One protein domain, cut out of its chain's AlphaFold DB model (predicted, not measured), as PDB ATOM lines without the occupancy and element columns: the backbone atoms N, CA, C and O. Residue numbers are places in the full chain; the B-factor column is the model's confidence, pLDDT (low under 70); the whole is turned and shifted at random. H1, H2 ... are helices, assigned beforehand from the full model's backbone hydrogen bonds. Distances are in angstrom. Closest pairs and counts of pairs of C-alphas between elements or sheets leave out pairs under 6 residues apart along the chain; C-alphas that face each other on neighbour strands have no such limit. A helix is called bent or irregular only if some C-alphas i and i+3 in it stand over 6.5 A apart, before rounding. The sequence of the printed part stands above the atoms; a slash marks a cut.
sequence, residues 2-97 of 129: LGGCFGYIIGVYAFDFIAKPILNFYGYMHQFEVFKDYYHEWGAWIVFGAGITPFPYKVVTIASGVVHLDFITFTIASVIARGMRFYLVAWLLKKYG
ATOM      1  N   LEU A   2     204.662 278.527 205.207       72.56
ATOM      2  CA  LEU A   2     204.019 278.940 206.470       72.56
ATOM      3  C   LEU A   2     202.611 279.545 206.316       72.56
ATOM      4  O   LEU A   2     201.675 279.074 206.948       72.56
ATOM      5  N   GLY A   3     202.415 280.503 205.405       71.25
ATOM      6  CA  GLY A   3     201.081 281.078 205.168       71.25
ATOM      7  C   GLY A   3     200.051 280.116 204.547       71.25
ATOM      8  O   GLY A   3     198.859 280.343 204.689       71.25
ATOM      9  N   GLY A   4     200.494 279.052 203.867       72.00
ATOM     10  CA  GLY A   4     199.611 278.003 203.338       72.00
ATOM     11  C   GLY A   4     199.179 277.017 204.422       72.00
ATOM     12  O   GLY A   4     198.003 276.682 204.490       72.00
ATOM     13  N   CYS A   5     200.092 276.640 205.323       78.44
ATOM     14  CA  CYS A   5     199.752 275.866 206.520       78.44
ATOM     15  C   CYS A   5     198.787 276.645 207.421       78.44
ATOM     16  O   CYS A   5     197.819 276.085 207.917       78.44
ATOM     17  N   PHE A   6     199.004 277.955 207.572       83.25
ATOM     18  CA  PHE A   6     198.098 278.821 208.325       83.25
ATOM     19  C   PHE A   6     196.706 278.891 207.679       83.25
ATOM     20  O   PHE A   6     195.703 278.783 208.371       83.25
ATOM     21  N   GLY A   7     196.631 278.999 206.345       78.88
ATOM     22  CA  GLY A   7     195.365 278.942 205.605       78.88
ATOM     23  C   GLY A   7     194.633 277.605 205.756       78.88
ATOM     24  O   GLY A   7     193.424 277.603 205.960       78.88
ATOM     25  N   TYR A   8     195.365 276.490 205.724       82.62
ATOM     26  CA  TYR A   8     194.816 275.154 205.974       82.62
ATOM     27  C   TYR A   8     194.235 275.042 207.391       82.62
ATOM     28  O   TYR A   8     193.095 274.625 207.560       82.62
ATOM     29  N   ILE A   9     194.981 275.492 208.404       82.25
ATOM     30  CA  ILE A   9     194.529 275.494 209.802       82.25
ATOM     31  C   ILE A   9     193.284 276.373 209.971       82.25
ATOM     32  O   ILE A   9     192.318 275.951 210.602       82.25
ATOM     33  N   ILE A  10     193.271 277.567 209.368       82.69
ATOM     34  CA  ILE A  10     192.084 278.432 209.361       82.69
ATOM     35  C   ILE A  10     190.899 277.695 208.739       82.69
ATOM     36  O   ILE A  10     189.818 277.743 209.307       82.69
ATOM     37  N   GLY A  11     191.084 277.002 207.614       80.88
ATOM     38  CA  GLY A  11     190.018 276.237 206.968       80.88
ATOM     39  C   GLY A  11     189.424 275.155 207.871       80.88
ATOM     40  O   GLY A  11     188.204 275.062 207.980       80.88
ATOM     41  N   VAL A  12     190.282 274.406 208.569       81.38
ATOM     42  CA  VAL A  12     189.872 273.362 209.523       81.38
ATOM     43  C   VAL A  12     188.993 273.943 210.636       81.38
ATOM     44  O   VAL A  12     187.908 273.434 210.890       81.38
ATOM     45  N   TYR A  13     189.413 275.041 211.271       81.31
ATOM     46  CA  TYR A  13     188.646 275.641 212.372       81.31
ATOM     47  C   TYR A  13     187.440 276.467 211.903       81.31
ATOM     48  O   TYR A  13     186.432 276.554 212.602       81.31
ATOM     49  N   ALA A  14     187.515 277.078 210.721       79.69
ATOM     50  CA  ALA A  14     186.431 277.880 210.164       79.69
ATOM     51  C   ALA A  14     185.276 277.025 209.628       79.69
ATOM     52  O   ALA A  14     184.174 277.550 209.446       79.69
ATOM     53  N   PHE A  15     185.492 275.728 209.382       77.12
ATOM     54  CA  PHE A  15     184.441 274.849 208.881       77.12
ATOM     55  C   PHE A  15     183.241 274.795 209.831       77.12
ATOM     56  O   PHE A  15     182.112 275.067 209.420       77.12
ATOM     57  N   ASP A  16     183.490 274.526 211.112       74.12
ATOM     58  CA  ASP A  16     182.428 274.377 212.108       74.12
ATOM     59  C   ASP A  16     181.693 275.689 212.399       74.12
ATOM     60  O   ASP A  16     180.472 275.694 212.545       74.12
ATOM     61  N   PHE A  17     182.422 276.806 212.441       74.56
ATOM     62  CA  PHE A  17     181.868 278.105 212.829       74.56
ATOM     63  C   PHE A  17     181.236 278.892 211.679       74.56
ATOM     64  O   PHE A  17     180.325 279.679 211.919       74.56
ATOM     65  N   ILE A  18     181.716 278.722 210.443       75.38
ATOM     66  CA  ILE A  18     181.308 279.551 209.296       75.38
ATOM     67  C   ILE A  18     180.690 278.691 208.196       75.38
ATOM     68  O   ILE A  18     179.583 278.975 207.743       75.38
ATOM     69  N   ALA A  19     181.362 277.624 207.765       76.06
ATOM     70  CA  ALA A  19     180.896 276.855 206.614       76.06
ATOM     71  C   ALA A  19     179.633 276.034 206.925       76.06
ATOM     72  O   ALA A  19     178.673 276.100 206.161       76.06
ATOM     73  N   LYS A  20     179.581 275.319 208.059       80.44
ATOM     74  CA  LYS A  20     178.404 274.536 208.480       80.44
ATOM     75  C   LYS A  20     177.108 275.357 208.583       80.44
ATOM     76  O   LYS A  20     176.106 274.906 208.026       80.44
ATOM     77  N   PRO A  21     177.052 276.522 209.262       80.06
ATOM     78  CA  PRO A  21     175.812 277.297 209.339       80.06
ATOM     79  C   PRO A  21     175.383 277.853 207.977       80.06
ATOM     80  O   PRO A  21     174.194 277.836 207.674       80.06
ATOM     81  N   ILE A  22     176.327 278.270 207.124       80.19
ATOM     82  CA  ILE A  22     176.021 278.743 205.765       80.19
ATOM     83  C   ILE A  22     175.463 277.601 204.906       80.19
ATOM     84  O   ILE A  22     174.421 277.751 204.274       80.19
ATOM     85  N   LEU A  23     176.120 276.439 204.901       81.44
ATOM     86  CA  LEU A  23     175.693 275.281 204.111       81.44
ATOM     87  C   LEU A  23     174.335 274.737 204.563       81.44
ATOM     88  O   LEU A  23     173.522 274.366 203.717       81.44
ATOM     89  N   ASN A  24     174.060 274.734 205.871       83.06
ATOM     90  CA  ASN A  24     172.744 274.387 206.406       83.06
ATOM     91  C   ASN A  24     171.676 275.413 206.016       83.06
ATOM     92  O   ASN A  24     170.588 275.019 205.606       83.06
ATOM     93  N   PHE A  25     171.985 276.712 206.093       81.56
ATOM     94  CA  PHE A  25     171.053 277.776 205.714       81.56
ATOM     95  C   PHE A  25     170.609 277.665 204.248       81.56
ATOM     96  O   PHE A  25     169.432 277.838 203.947       81.56
ATOM     97  N   TYR A  26     171.529 277.316 203.344       81.75
ATOM     98  CA  TYR A  26     171.219 277.096 201.927       81.75
ATOM     99  C   TYR A  26     170.733 275.671 201.597       81.75
ATOM    100  O   TYR A  26     170.385 275.403 200.449       81.75
ATOM    101  N   GLY A  27     170.708 274.745 202.564       83.56
ATOM    102  CA  GLY A  27     170.331 273.344 202.337       83.56
ATOM    103  C   GLY A  27     171.327 272.545 201.480       83.56
ATOM    104  O   GLY A  27     170.977 271.502 200.933       83.56
ATOM    105  N   TYR A  28     172.574 273.006 201.356       84.88
ATOM    106  CA  TYR A  28     173.598 272.429 200.474       84.88
ATOM    107  C   TYR A  28     174.529 271.419 201.155       84.88
ATOM    108  O   TYR A  28     175.546 271.035 200.583       84.88
ATOM    109  N   MET A  29     174.178 270.926 202.347       82.25
ATOM    110  CA  MET A  29     174.993 269.935 203.067       82.25
ATOM    111  C   MET A  29     175.242 268.662 202.247       82.25
ATOM    112  O   MET A  29     176.362 268.167 202.214       82.25
ATOM    113  N   HIS A  30     174.234 268.161 201.525       83.31
ATOM    114  CA  HIS A  30     174.402 266.962 200.699       83.31
ATOM    115  C   HIS A  30     175.343 267.197 199.504       83.31
ATOM    116  O   HIS A  30     176.215 266.380 199.227       83.31
ATOM    117  N   GLN A  31     175.215 268.343 198.829       83.44
ATOM    118  CA  GLN A  31     176.098 268.719 197.717       83.44
ATOM    119  C   GLN A  31     177.537 268.945 198.189       83.44
ATOM    120  O   GLN A  31     178.484 268.671 197.455       83.44
ATOM    121  N   PHE A  32     177.702 269.430 199.420       84.25
ATOM    122  CA  PHE A  32     179.009 269.607 200.029       84.25
ATOM    123  C   PHE A  32     179.710 268.275 200.319       84.25
ATOM    124  O   PHE A  32     180.909 268.186 200.078       84.25
ATOM    125  N   GLU A  33     178.996 267.235 200.768       84.50
ATOM    126  CA  GLU A  33     179.596 265.897 200.923       84.50
ATOM    127  C   GLU A  33     180.061 265.336 199.572       84.50
ATOM    128  O   GLU A  33     181.202 264.905 199.455       84.50
ATOM    129  N   VAL A  34     179.257 265.475 198.509       86.75
ATOM    130  CA  VAL A  34     179.685 265.090 197.149       86.75
ATOM    131  C   VAL A  34     180.933 265.868 196.711       86.75
ATOM    132  O   VAL A  34     181.882 265.295 196.178       86.75
ATOM    133  N   PHE A  35     180.966 267.183 196.946       84.94
ATOM    134  CA  PHE A  35     182.143 268.006 196.655       84.94
ATOM    135  C   PHE A  35     183.375 267.542 197.440       84.94
ATOM    136  O   PHE A  35     184.473 267.498 196.887       84.94
ATOM    137  N   LYS A  36     183.202 267.194 198.715       86.44
ATOM    138  CA  LYS A  36     184.268 266.708 199.587       86.44
ATOM    139  C   LYS A  36     184.826 265.372 199.102       86.44
ATOM    140  O   LYS A  36     186.046 265.247 199.063       86.44
ATOM    141  N   ASP A  37     183.982 264.446 198.654       88.00
ATOM    142  CA  ASP A  37     184.414 263.165 198.079       88.00
ATOM    143  C   ASP A  37     185.282 263.378 196.830       88.00
ATOM    144  O   ASP A  37     186.402 262.870 196.748       88.00
ATOM    145  N   TYR A  38     184.834 264.231 195.899       86.50
ATOM    146  CA  TYR A  38     185.651 264.613 194.741       86.50
ATOM    147  C   TYR A  38     186.960 265.287 195.152       86.50
ATOM    148  O   TYR A  38     188.003 265.061 194.537       86.50
ATOM    149  N   TYR A  39     186.930 266.123 196.189       85.75
ATOM    150  CA  TYR A  39     188.128 266.783 196.689       85.75
ATOM    151  C   TYR A  39     189.088 265.805 197.371       85.75
ATOM    152  O   TYR A  39     190.293 266.025 197.335       85.75
ATOM    153  N   HIS A  40     188.604 264.727 197.985       86.38
ATOM    154  CA  HIS A  40     189.454 263.677 198.553       86.38
ATOM    155  C   HIS A  40     190.107 262.830 197.465       86.38
ATOM    156  O   HIS A  40     191.290 262.517 197.577       86.38
ATOM    157  N   GLU A  41     189.392 262.542 196.380       88.50
ATOM    158  CA  GLU A  41     189.933 261.795 195.241       88.50
ATOM    159  C   GLU A  41     190.925 262.635 194.408       88.50
ATOM    160  O   GLU A  41     192.022 262.184 194.074       88.50
ATOM    161  N   TRP A  42     190.584 263.895 194.117       88.75
ATOM    162  CA  TRP A  42     191.342 264.767 193.207       88.75
ATOM    163  C   TRP A  42     192.140 265.869 193.910       88.75
ATOM    164  O   TRP A  42     192.763 266.703 193.249       88.75
ATOM    165  N   GLY A  43     192.165 265.894 195.242       84.81
ATOM    166  CA  GLY A  43     192.691 267.011 196.033       84.81
ATOM    167  C   GLY A  43     194.124 267.401 195.699       84.81
ATOM    168  O   GLY A  43     194.436 268.589 195.622       84.81
ATOM    169  N   ALA A  44     194.991 266.425 195.414       88.50
ATOM    170  CA  ALA A  44     196.359 266.686 194.966       88.50
ATOM    171  C   ALA A  44     196.393 267.498 193.660       88.50
ATOM    172  O   ALA A  44     197.108 268.497 193.566       88.50
ATOM    173  N   TRP A  45     195.586 267.101 192.674       89.31
ATOM    174  CA  TRP A  45     195.490 267.755 191.369       89.31
ATOM    175  C   TRP A  45     194.845 269.133 191.463       89.31
ATOM    176  O   TRP A  45     195.324 270.072 190.828       89.31
ATOM    177  N   ILE A  46     193.816 269.281 192.300       88.12
ATOM    178  CA  ILE A  46     193.152 270.565 192.553       88.12
ATOM    179  C   ILE A  46     194.148 271.556 193.166       88.12
ATOM    180  O   ILE A  46     194.315 272.668 192.660       88.12
ATOM    181  N   VAL A  47     194.865 271.146 194.218       89.19
ATOM    182  CA  VAL A  47     195.876 271.978 194.889       89.19
ATOM    183  C   VAL A  47     197.030 272.310 193.943       89.19
ATOM    184  O   VAL A  47     197.498 273.451 193.914       89.19
ATOM    185  N   PHE A  48     197.473 271.339 193.145       89.38
ATOM    186  CA  PHE A  48     198.553 271.524 192.185       89.38
ATOM    187  C   PHE A  48     198.177 272.508 191.069       89.38
ATOM    188  O   PHE A  48     198.882 273.497 190.848       89.38
ATOM    189  N   GLY A  49     197.033 272.288 190.418       87.88
ATOM    190  CA  GLY A  49     196.519 273.151 189.357       87.88
ATOM    191  C   GLY A  49     196.272 274.575 189.850       87.88
ATOM    192  O   GLY A  49     196.711 275.540 189.224       87.88
ATOM    193  N   ALA A  50     195.664 274.728 191.026       85.12
ATOM    194  CA  ALA A  50     195.458 276.036 191.636       85.12
ATOM    195  C   ALA A  50     196.763 276.734 192.061       85.12
ATOM    196  O   ALA A  50     196.823 277.961 192.104       85.12
ATOM    197  N   GLY A  51     197.809 275.977 192.398       84.75
ATOM    198  CA  GLY A  51     199.108 276.529 192.783       84.75
ATOM    199  C   GLY A  51     199.946 277.035 191.604       84.75
ATOM    200  O   GLY A  51     200.713 277.989 191.773       84.75
ATOM    201  N   ILE A  52     199.796 276.425 190.424       84.81
ATOM    202  CA  ILE A  52     200.523 276.800 189.199       84.81
ATOM    203  C   ILE A  52     199.795 277.895 188.418       84.81
ATOM    204  O   ILE A  52     200.436 278.778 187.846       84.81
ATOM    205  N   THR A  53     198.464 277.867 188.409       82.81
ATOM    206  CA  THR A  53     197.653 278.896 187.751       82.81
ATOM    207  C   THR A  53     197.728 280.240 188.493       82.81
ATOM    208  O   THR A  53     198.110 280.305 189.668       82.81
ATOM    209  N   PRO A  54     197.342 281.359 187.849       72.94
ATOM    210  CA  PRO A  54     197.218 282.653 188.520       72.94
ATOM    211  C   PRO A  54     196.046 282.705 189.525       72.94
ATOM    212  O   PRO A  54     195.692 283.788 189.990       72.94
ATOM    213  N   PHE A  55     195.452 281.567 189.890       79.25
ATOM    214  CA  PHE A  55     194.389 281.467 190.879       79.25
ATOM    215  C   PHE A  55     194.879 281.891 192.283       79.25
ATOM    216  O   PHE A  55     196.036 281.635 192.650       79.25
ATOM    217  N   PRO A  56     194.040 282.550 193.109       80.12
ATOM    218  CA  PRO A  56     194.410 282.940 194.466       80.12
ATOM    219  C   PRO A  56     194.610 281.711 195.359       80.12
ATOM    220  O   PRO A  56     193.689 281.204 195.992       80.12
ATOM    221  N   TYR A  57     195.864 281.278 195.473       83.00
ATOM    222  CA  TYR A  57     196.272 280.088 196.224       83.00
ATOM    223  C   TYR A  57     195.711 280.023 197.657       83.00
ATOM    224  O   TYR A  57     195.347 278.948 198.122       83.00
ATOM    225  N   LYS A  58     195.570 281.167 198.345       83.12
ATOM    226  CA  LYS A  58     195.007 281.224 199.709       83.12
ATOM    227  C   LYS A  58     193.586 280.650 199.792       83.12
ATOM    228  O   LYS A  58     193.268 279.984 200.772       83.12
ATOM    229  N   VAL A  59     192.762 280.874 198.767       84.12
ATOM    230  CA  VAL A  59     191.383 280.364 198.716       84.12
ATOM    231  C   VAL A  59     191.393 278.838 198.699       84.12
ATOM    232  O   VAL A  59     190.692 278.218 199.490       84.12
ATOM    233  N   VAL A  60     192.261 278.230 197.885       86.69
ATOM    234  CA  VAL A  60     192.399 276.766 197.829       86.69
ATOM    235  C   VAL A  60     192.971 276.203 199.116       86.69
ATOM    236  O   VAL A  60     192.502 275.174 199.576       86.69
ATOM    237  N   THR A  61     193.925 276.880 199.761       87.81
ATOM    238  CA  THR A  61     194.437 276.392 201.051       87.81
ATOM    239  C   THR A  61     193.371 276.370 202.141       87.81
ATOM    240  O   THR A  61     193.342 275.434 202.932       87.81
ATOM    241  N   ILE A  62     192.475 277.363 202.160       85.88
ATOM    242  CA  ILE A  62     191.352 277.408 203.102       85.88
ATOM    243  C   ILE A  62     190.342 276.311 202.753       85.88
ATOM    244  O   ILE A  62     189.924 275.575 203.640       85.88
ATOM    245  N   ALA A  63     190.004 276.151 201.469       85.31
ATOM    246  CA  ALA A  63     189.104 275.097 201.007       85.31
ATOM    247  C   ALA A  63     189.633 273.690 201.342       85.31
ATOM    248  O   ALA A  63     188.886 272.878 201.876       85.31
ATOM    249  N   SER A  64     190.927 273.427 201.123       86.44
ATOM    250  CA  SER A  64     191.580 272.166 201.501       86.44
ATOM    251  C   SER A  64     191.515 271.890 203.004       86.44
ATOM    252  O   SER A  64     191.386 270.735 203.397       86.44
ATOM    253  N   GLY A  65     191.596 272.930 203.840       84.75
ATOM    254  CA  GLY A  65     191.402 272.801 205.284       84.75
ATOM    255  C   GLY A  65     189.949 272.502 205.656       84.75
ATOM    256  O   GLY A  65     189.693 271.607 206.452       84.75
ATOM    257  N   VAL A  66     189.001 273.201 205.026       85.94
ATOM    258  CA  VAL A  66     187.551 273.027 205.226       85.94
ATOM    259  C   VAL A  66     187.097 271.597 204.931       85.94
ATOM    260  O   VAL A  66     186.309 271.026 205.677       85.94
ATOM    261  N   VAL A  67     187.600 271.001 203.851       86.50
ATOM    262  CA  VAL A  67     187.261 269.623 203.457       86.50
ATOM    263  C   VAL A  67     188.113 268.563 204.161       86.50
ATOM    264  O   VAL A  67     187.947 267.377 203.885       86.50
ATOM    265  N   HIS A  68     189.018 268.966 205.062       84.25
ATOM    266  CA  HIS A  68     189.968 268.077 205.737       84.25
ATOM    267  C   HIS A  68     190.740 267.178 204.757       84.25
ATOM    268  O   HIS A  68     190.796 265.961 204.928       84.25
ATOM    269  N   LEU A  69     191.305 267.768 203.700       86.69
ATOM    270  CA  LEU A  69     192.185 267.034 202.789       86.69
ATOM    271  C   LEU A  69     193.418 266.530 203.553       86.69
ATOM    272  O   LEU A  69     193.959 267.268 204.371       86.69
ATOM    273  N   ASP A  70     193.909 265.327 203.242       88.56
ATOM    274  CA  ASP A  70     195.130 264.803 203.858       88.56
ATOM    275  C   ASP A  70     196.275 265.834 203.826       88.56
ATOM    276  O   ASP A  70     196.649 266.378 202.777       88.56
ATOM    277  N   PHE A  71     196.820 266.128 205.007       84.62
ATOM    278  CA  PHE A  71     197.789 267.206 205.178       84.62
ATOM    279  C   PHE A  71     199.098 266.918 204.436       84.62
ATOM    280  O   PHE A  71     199.751 267.851 203.957       84.62
ATOM    281  N   ILE A  72     199.484 265.644 204.308       88.00
ATOM    282  CA  ILE A  72     200.698 265.236 203.598       88.00
ATOM    283  C   ILE A  72     200.492 265.451 202.100       88.00
ATOM    284  O   ILE A  72     201.303 266.136 201.471       88.00
ATOM    285  N   THR A  73     199.383 264.965 201.538       87.94
ATOM    286  CA  THR A  73     199.011 265.187 200.134       87.94
ATOM    287  C   THR A  73     198.938 266.677 199.808       87.94
ATOM    288  O   THR A  73     199.548 267.132 198.837       87.94
ATOM    289  N   PHE A  74     198.260 267.463 200.649       89.06
ATOM    290  CA  PHE A  74     198.182 268.916 200.510       89.06
ATOM    291  C   PHE A  74     199.567 269.570 200.517       89.06
ATOM    292  O   PHE A  74     199.854 270.422 199.670       89.06
ATOM    293  N   THR A  75     200.427 269.186 201.464       88.44
ATOM    294  CA  THR A  75     201.757 269.777 201.631       88.44
ATOM    295  C   THR A  75     202.648 269.453 200.440       88.44
ATOM    296  O   THR A  75     203.242 270.367 199.869       88.44
ATOM    297  N   ILE A  76     202.700 268.191 200.008       91.06
ATOM    298  CA  ILE A  76     203.504 267.765 198.857       91.06
ATOM    299  C   ILE A  76     203.036 268.483 197.588       91.06
ATOM    300  O   ILE A  76     203.841 269.139 196.924       91.06
ATOM    301  N   ALA A  77     201.733 268.445 197.285       90.75
ATOM    302  CA  ALA A  77     201.177 269.108 196.105       90.75
ATOM    303  C   ALA A  77     201.445 270.622 196.126       90.75
ATOM    304  O   ALA A  77     201.866 271.207 195.126       90.75
ATOM    305  N   SER A  78     201.284 271.255 197.289       88.69
ATOM    306  CA  SER A  78     201.570 272.676 197.492       88.69
ATOM    307  C   SER A  78     203.042 273.026 197.289       88.69
ATOM    308  O   SER A  78     203.351 274.052 196.675       88.69
ATOM    309  N   VAL A  79     203.959 272.209 197.815       89.75
ATOM    310  CA  VAL A  79     205.410 272.400 197.667       89.75
ATOM    311  C   VAL A  79     205.808 272.331 196.211       89.75
ATOM    312  O   VAL A  79     206.462 273.256 195.728       89.75
ATOM    313  N   ILE A  80     205.351 271.304 195.502       90.94
ATOM    314  CA  ILE A  80     205.675 271.123 194.091       90.94
ATOM    315  C   ILE A  80     205.091 272.273 193.266       90.94
ATOM    316  O   ILE A  80     205.823 272.911 192.514       90.94
ATOM    317  N   ALA A  81     203.811 272.605 193.443       88.94
ATOM    318  CA  ALA A  81     203.149 273.641 192.651       88.94
ATOM    319  C   ALA A  81     203.792 275.021 192.834       88.94
ATOM    320  O   ALA A  81     204.085 275.728 191.867       88.94
ATOM    321  N   ARG A  82     204.069 275.407 194.086       85.38
ATOM    322  CA  ARG A  82     204.694 276.703 194.375       85.38
ATOM    323  C   ARG A  82     206.158 276.721 193.971       85.38
ATOM    324  O   ARG A  82     206.594 277.712 193.390       85.38
ATOM    325  N   GLY A  83     206.893 275.647 194.252       85.94
ATOM    326  CA  GLY A  83     208.277 275.490 193.816       85.94
ATOM    327  C   GLY A  83     208.387 275.648 192.305       85.94
ATOM    328  O   GLY A  83     209.159 276.476 191.834       85.94
ATOM    329  N   MET A  84     207.525 274.957 191.558       87.81
ATOM    330  CA  MET A  84     207.458 275.044 190.104       87.81
ATOM    331  C   MET A  84     207.142 276.462 189.632       87.81
ATOM    332  O   MET A  84     207.855 276.978 188.781       87.81
ATOM    333  N   ARG A  85     206.146 277.142 190.210       82.69
ATOM    334  CA  ARG A  85     205.815 278.524 189.830       82.69
ATOM    335  C   ARG A  85     207.003 279.476 189.997       82.69
ATOM    336  O   ARG A  85     207.319 280.218 189.071       82.69
ATOM    337  N   PHE A  86     207.669 279.465 191.152       82.50
ATOM    338  CA  PHE A  86     208.823 280.341 191.390       82.50
ATOM    339  C   PHE A  86     210.023 279.960 190.524       82.50
ATOM    340  O   PHE A  86     210.701 280.842 190.003       82.50
ATOM    341  N   TYR A  87     210.259 278.664 190.330       85.94
ATOM    342  CA  TYR A  87     211.358 278.175 189.508       85.94
ATOM    343  C   TYR A  87     211.154 278.493 188.024       85.94
ATOM    344  O   TYR A  87     212.087 278.940 187.366       85.94
ATOM    345  N   LEU A  88     209.929 278.348 187.507       84.00
ATOM    346  CA  LEU A  88     209.565 278.740 186.144       84.00
ATOM    347  C   LEU A  88     209.779 280.236 185.925       84.00
ATOM    348  O   LEU A  88     210.390 280.623 184.933       84.00
ATOM    349  N   VAL A  89     209.332 281.074 186.866       80.31
ATOM    350  CA  VAL A  89     209.563 282.524 186.808       80.31
ATOM    351  C   VAL A  89     211.062 282.837 186.837       80.31
ATOM    352  O   VAL A  89     211.536 283.598 186.000       80.31
ATOM    353  N   ALA A  90     211.828 282.224 187.740       82.81
ATOM    354  CA  ALA A  90     213.273 282.430 187.829       82.81
ATOM    355  C   ALA A  90     214.014 281.966 186.561       82.81
ATOM    356  O   ALA A  90     214.921 282.648 186.088       82.81
ATOM    357  N   TRP A  91     213.612 280.837 185.976       85.00
ATOM    358  CA  TRP A  91     214.163 280.324 184.722       85.00
ATOM    359  C   TRP A  91     213.839 281.242 183.536       85.00
ATOM    360  O   TRP A  91     214.728 281.557 182.744       85.00
ATOM    361  N   LEU A  92     212.600 281.736 183.451       82.38
ATOM    362  CA  LEU A  92     212.181 282.730 182.458       82.38
ATOM    363  C   LEU A  92     212.993 284.023 182.588       82.38
ATOM    364  O   LEU A  92     213.494 284.527 181.585       82.38
ATOM    365  N   LEU A  93     213.188 284.525 183.810       81.25
ATOM    366  CA  LEU A  93     214.023 285.700 184.075       81.25
ATOM    367  C   LEU A  93     215.486 285.466 183.692       81.25
ATOM    368  O   LEU A  93     216.104 286.340 183.093       81.25
ATOM    369  N   LYS A  94     216.039 284.280 183.969       81.75
ATOM    370  CA  LYS A  94     217.409 283.928 183.572       81.75
ATOM    371  C   LYS A  94     217.581 283.893 182.050       81.75
ATOM    372  O   LYS A  94     218.638 284.269 181.556       81.75
ATOM    373  N   LYS A  95     216.571 283.421 181.312       82.81
ATOM    374  CA  LYS A  95     216.634 283.274 179.850       82.81
ATOM    375  C   LYS A  95     216.340 284.574 179.093       82.81
ATOM    376  O   LYS A  95     216.973 284.820 178.075       82.81
ATOM    377  N   TYR A  96     215.387 285.377 179.568       80.31
ATOM    378  CA  TYR A  96     214.882 286.562 178.860       80.31
ATOM    379  C   TYR A  96     215.241 287.899 179.527       80.31
ATOM    380  O   TYR A  96     214.999 288.949 178.939       80.31
ATOM    381  N   GLY A  97     215.829 287.883 180.726       79.44
ATOM    382  CA  GLY A  97     216.335 289.069 181.413       79.44
ATOM    383  C   GLY A  97     215.258 290.012 181.966       79.44
ATOM    384  O   GLY A  97     214.118 289.632 182.245       79.44
TER     385      GLY A  97
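What this domain is: This is residues 2 to 97 of the 129 residues of the protein "DedA family protein" of Proteobacteria bacterium CAG:495 (UniProt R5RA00). What shape does the backbone make? H1 and the arm H2a form a narrow V that meets at their link, short H3 packs on H1 within its open side, and the arm H2b turns across to pack on H3. Long H4 packs along H2b with residues 73 to 85, and residues 89 to 97 stick out as a tail that adds to the length. What is it made of? The printed part has 96 residues with four named helices in the order H1, H2, H3, H4 and no named strand, class all helix. How compact is it? It is only just loose, close to compact, with a radius of gyration of the C-alphas of 15.4 A and spans of 53 by 23 by 23 A.

How they stand to each other: What does the first helix meet? H1, residues 2 to 25, has a kink of 53 degrees near residue 15. It touches H3, residues 57 to 66, at a steep tilt of 57 degrees, the same way; their closest C-alphas, Gly 11 and Gly 65, are 4.1 A apart. How does the second helix run? H2, residues 29 to 52, was assigned as one helix by its hydrogen bonds but is bent, with C-alphas 41 and 44 8.1 A apart; its arms H2a, residues 29 to 41, and H2b, residues 44 to 52, are about perpendicular at 83 degrees. H1 and H2a only just touch, only at the corner, with 3 pairs of C-alphas within 8 A, the closest being Leu 23 and Met 29 at 5.5 A. What meets H2b? H2b and H3 are a hairpin, touching at a shallow tilt of 22 degrees, opposite ways, with the closest C-alphas, Gly 51 and Tyr 57, 5.7 A apart. H2b also touches H4, residues 71 to 96, at a shallow tilt of 28 degrees, the same way; the closest C-alphas, Gly 51 and Ala 81, are 5.0 A apart. Do the backbones hold? Each O i to N i+4 pair is within hydrogen-bond range in H2a, H2b, H3 and H4, and 16 of 20 in H1.

Where its parts are: Where does the first helix lie? H1 starts at C-alpha 2, (204.019, 278.940, 206.470), and measures 33.0 A; it is irregular, but only just, with C-alphas 17 and 20 6.6 A apart. How long are the others? H2a measures 18.7 A, H2b 12.4 A, H3 14.4 A and H4 36.9 A. Where does H4 end? C-alpha 96 is at (214.882, 286.562, 178.860).

The domain as a whole: How far does it reach? The two C-alphas farthest apart, Gly 27 and Gly 97, are 52.9 A apart. Is anything missing or long? The printed part has no cut, and its three links are tight. Where is confidence low? The mean pLDDT of the printed part is 83.7, and no printed residue is under 70.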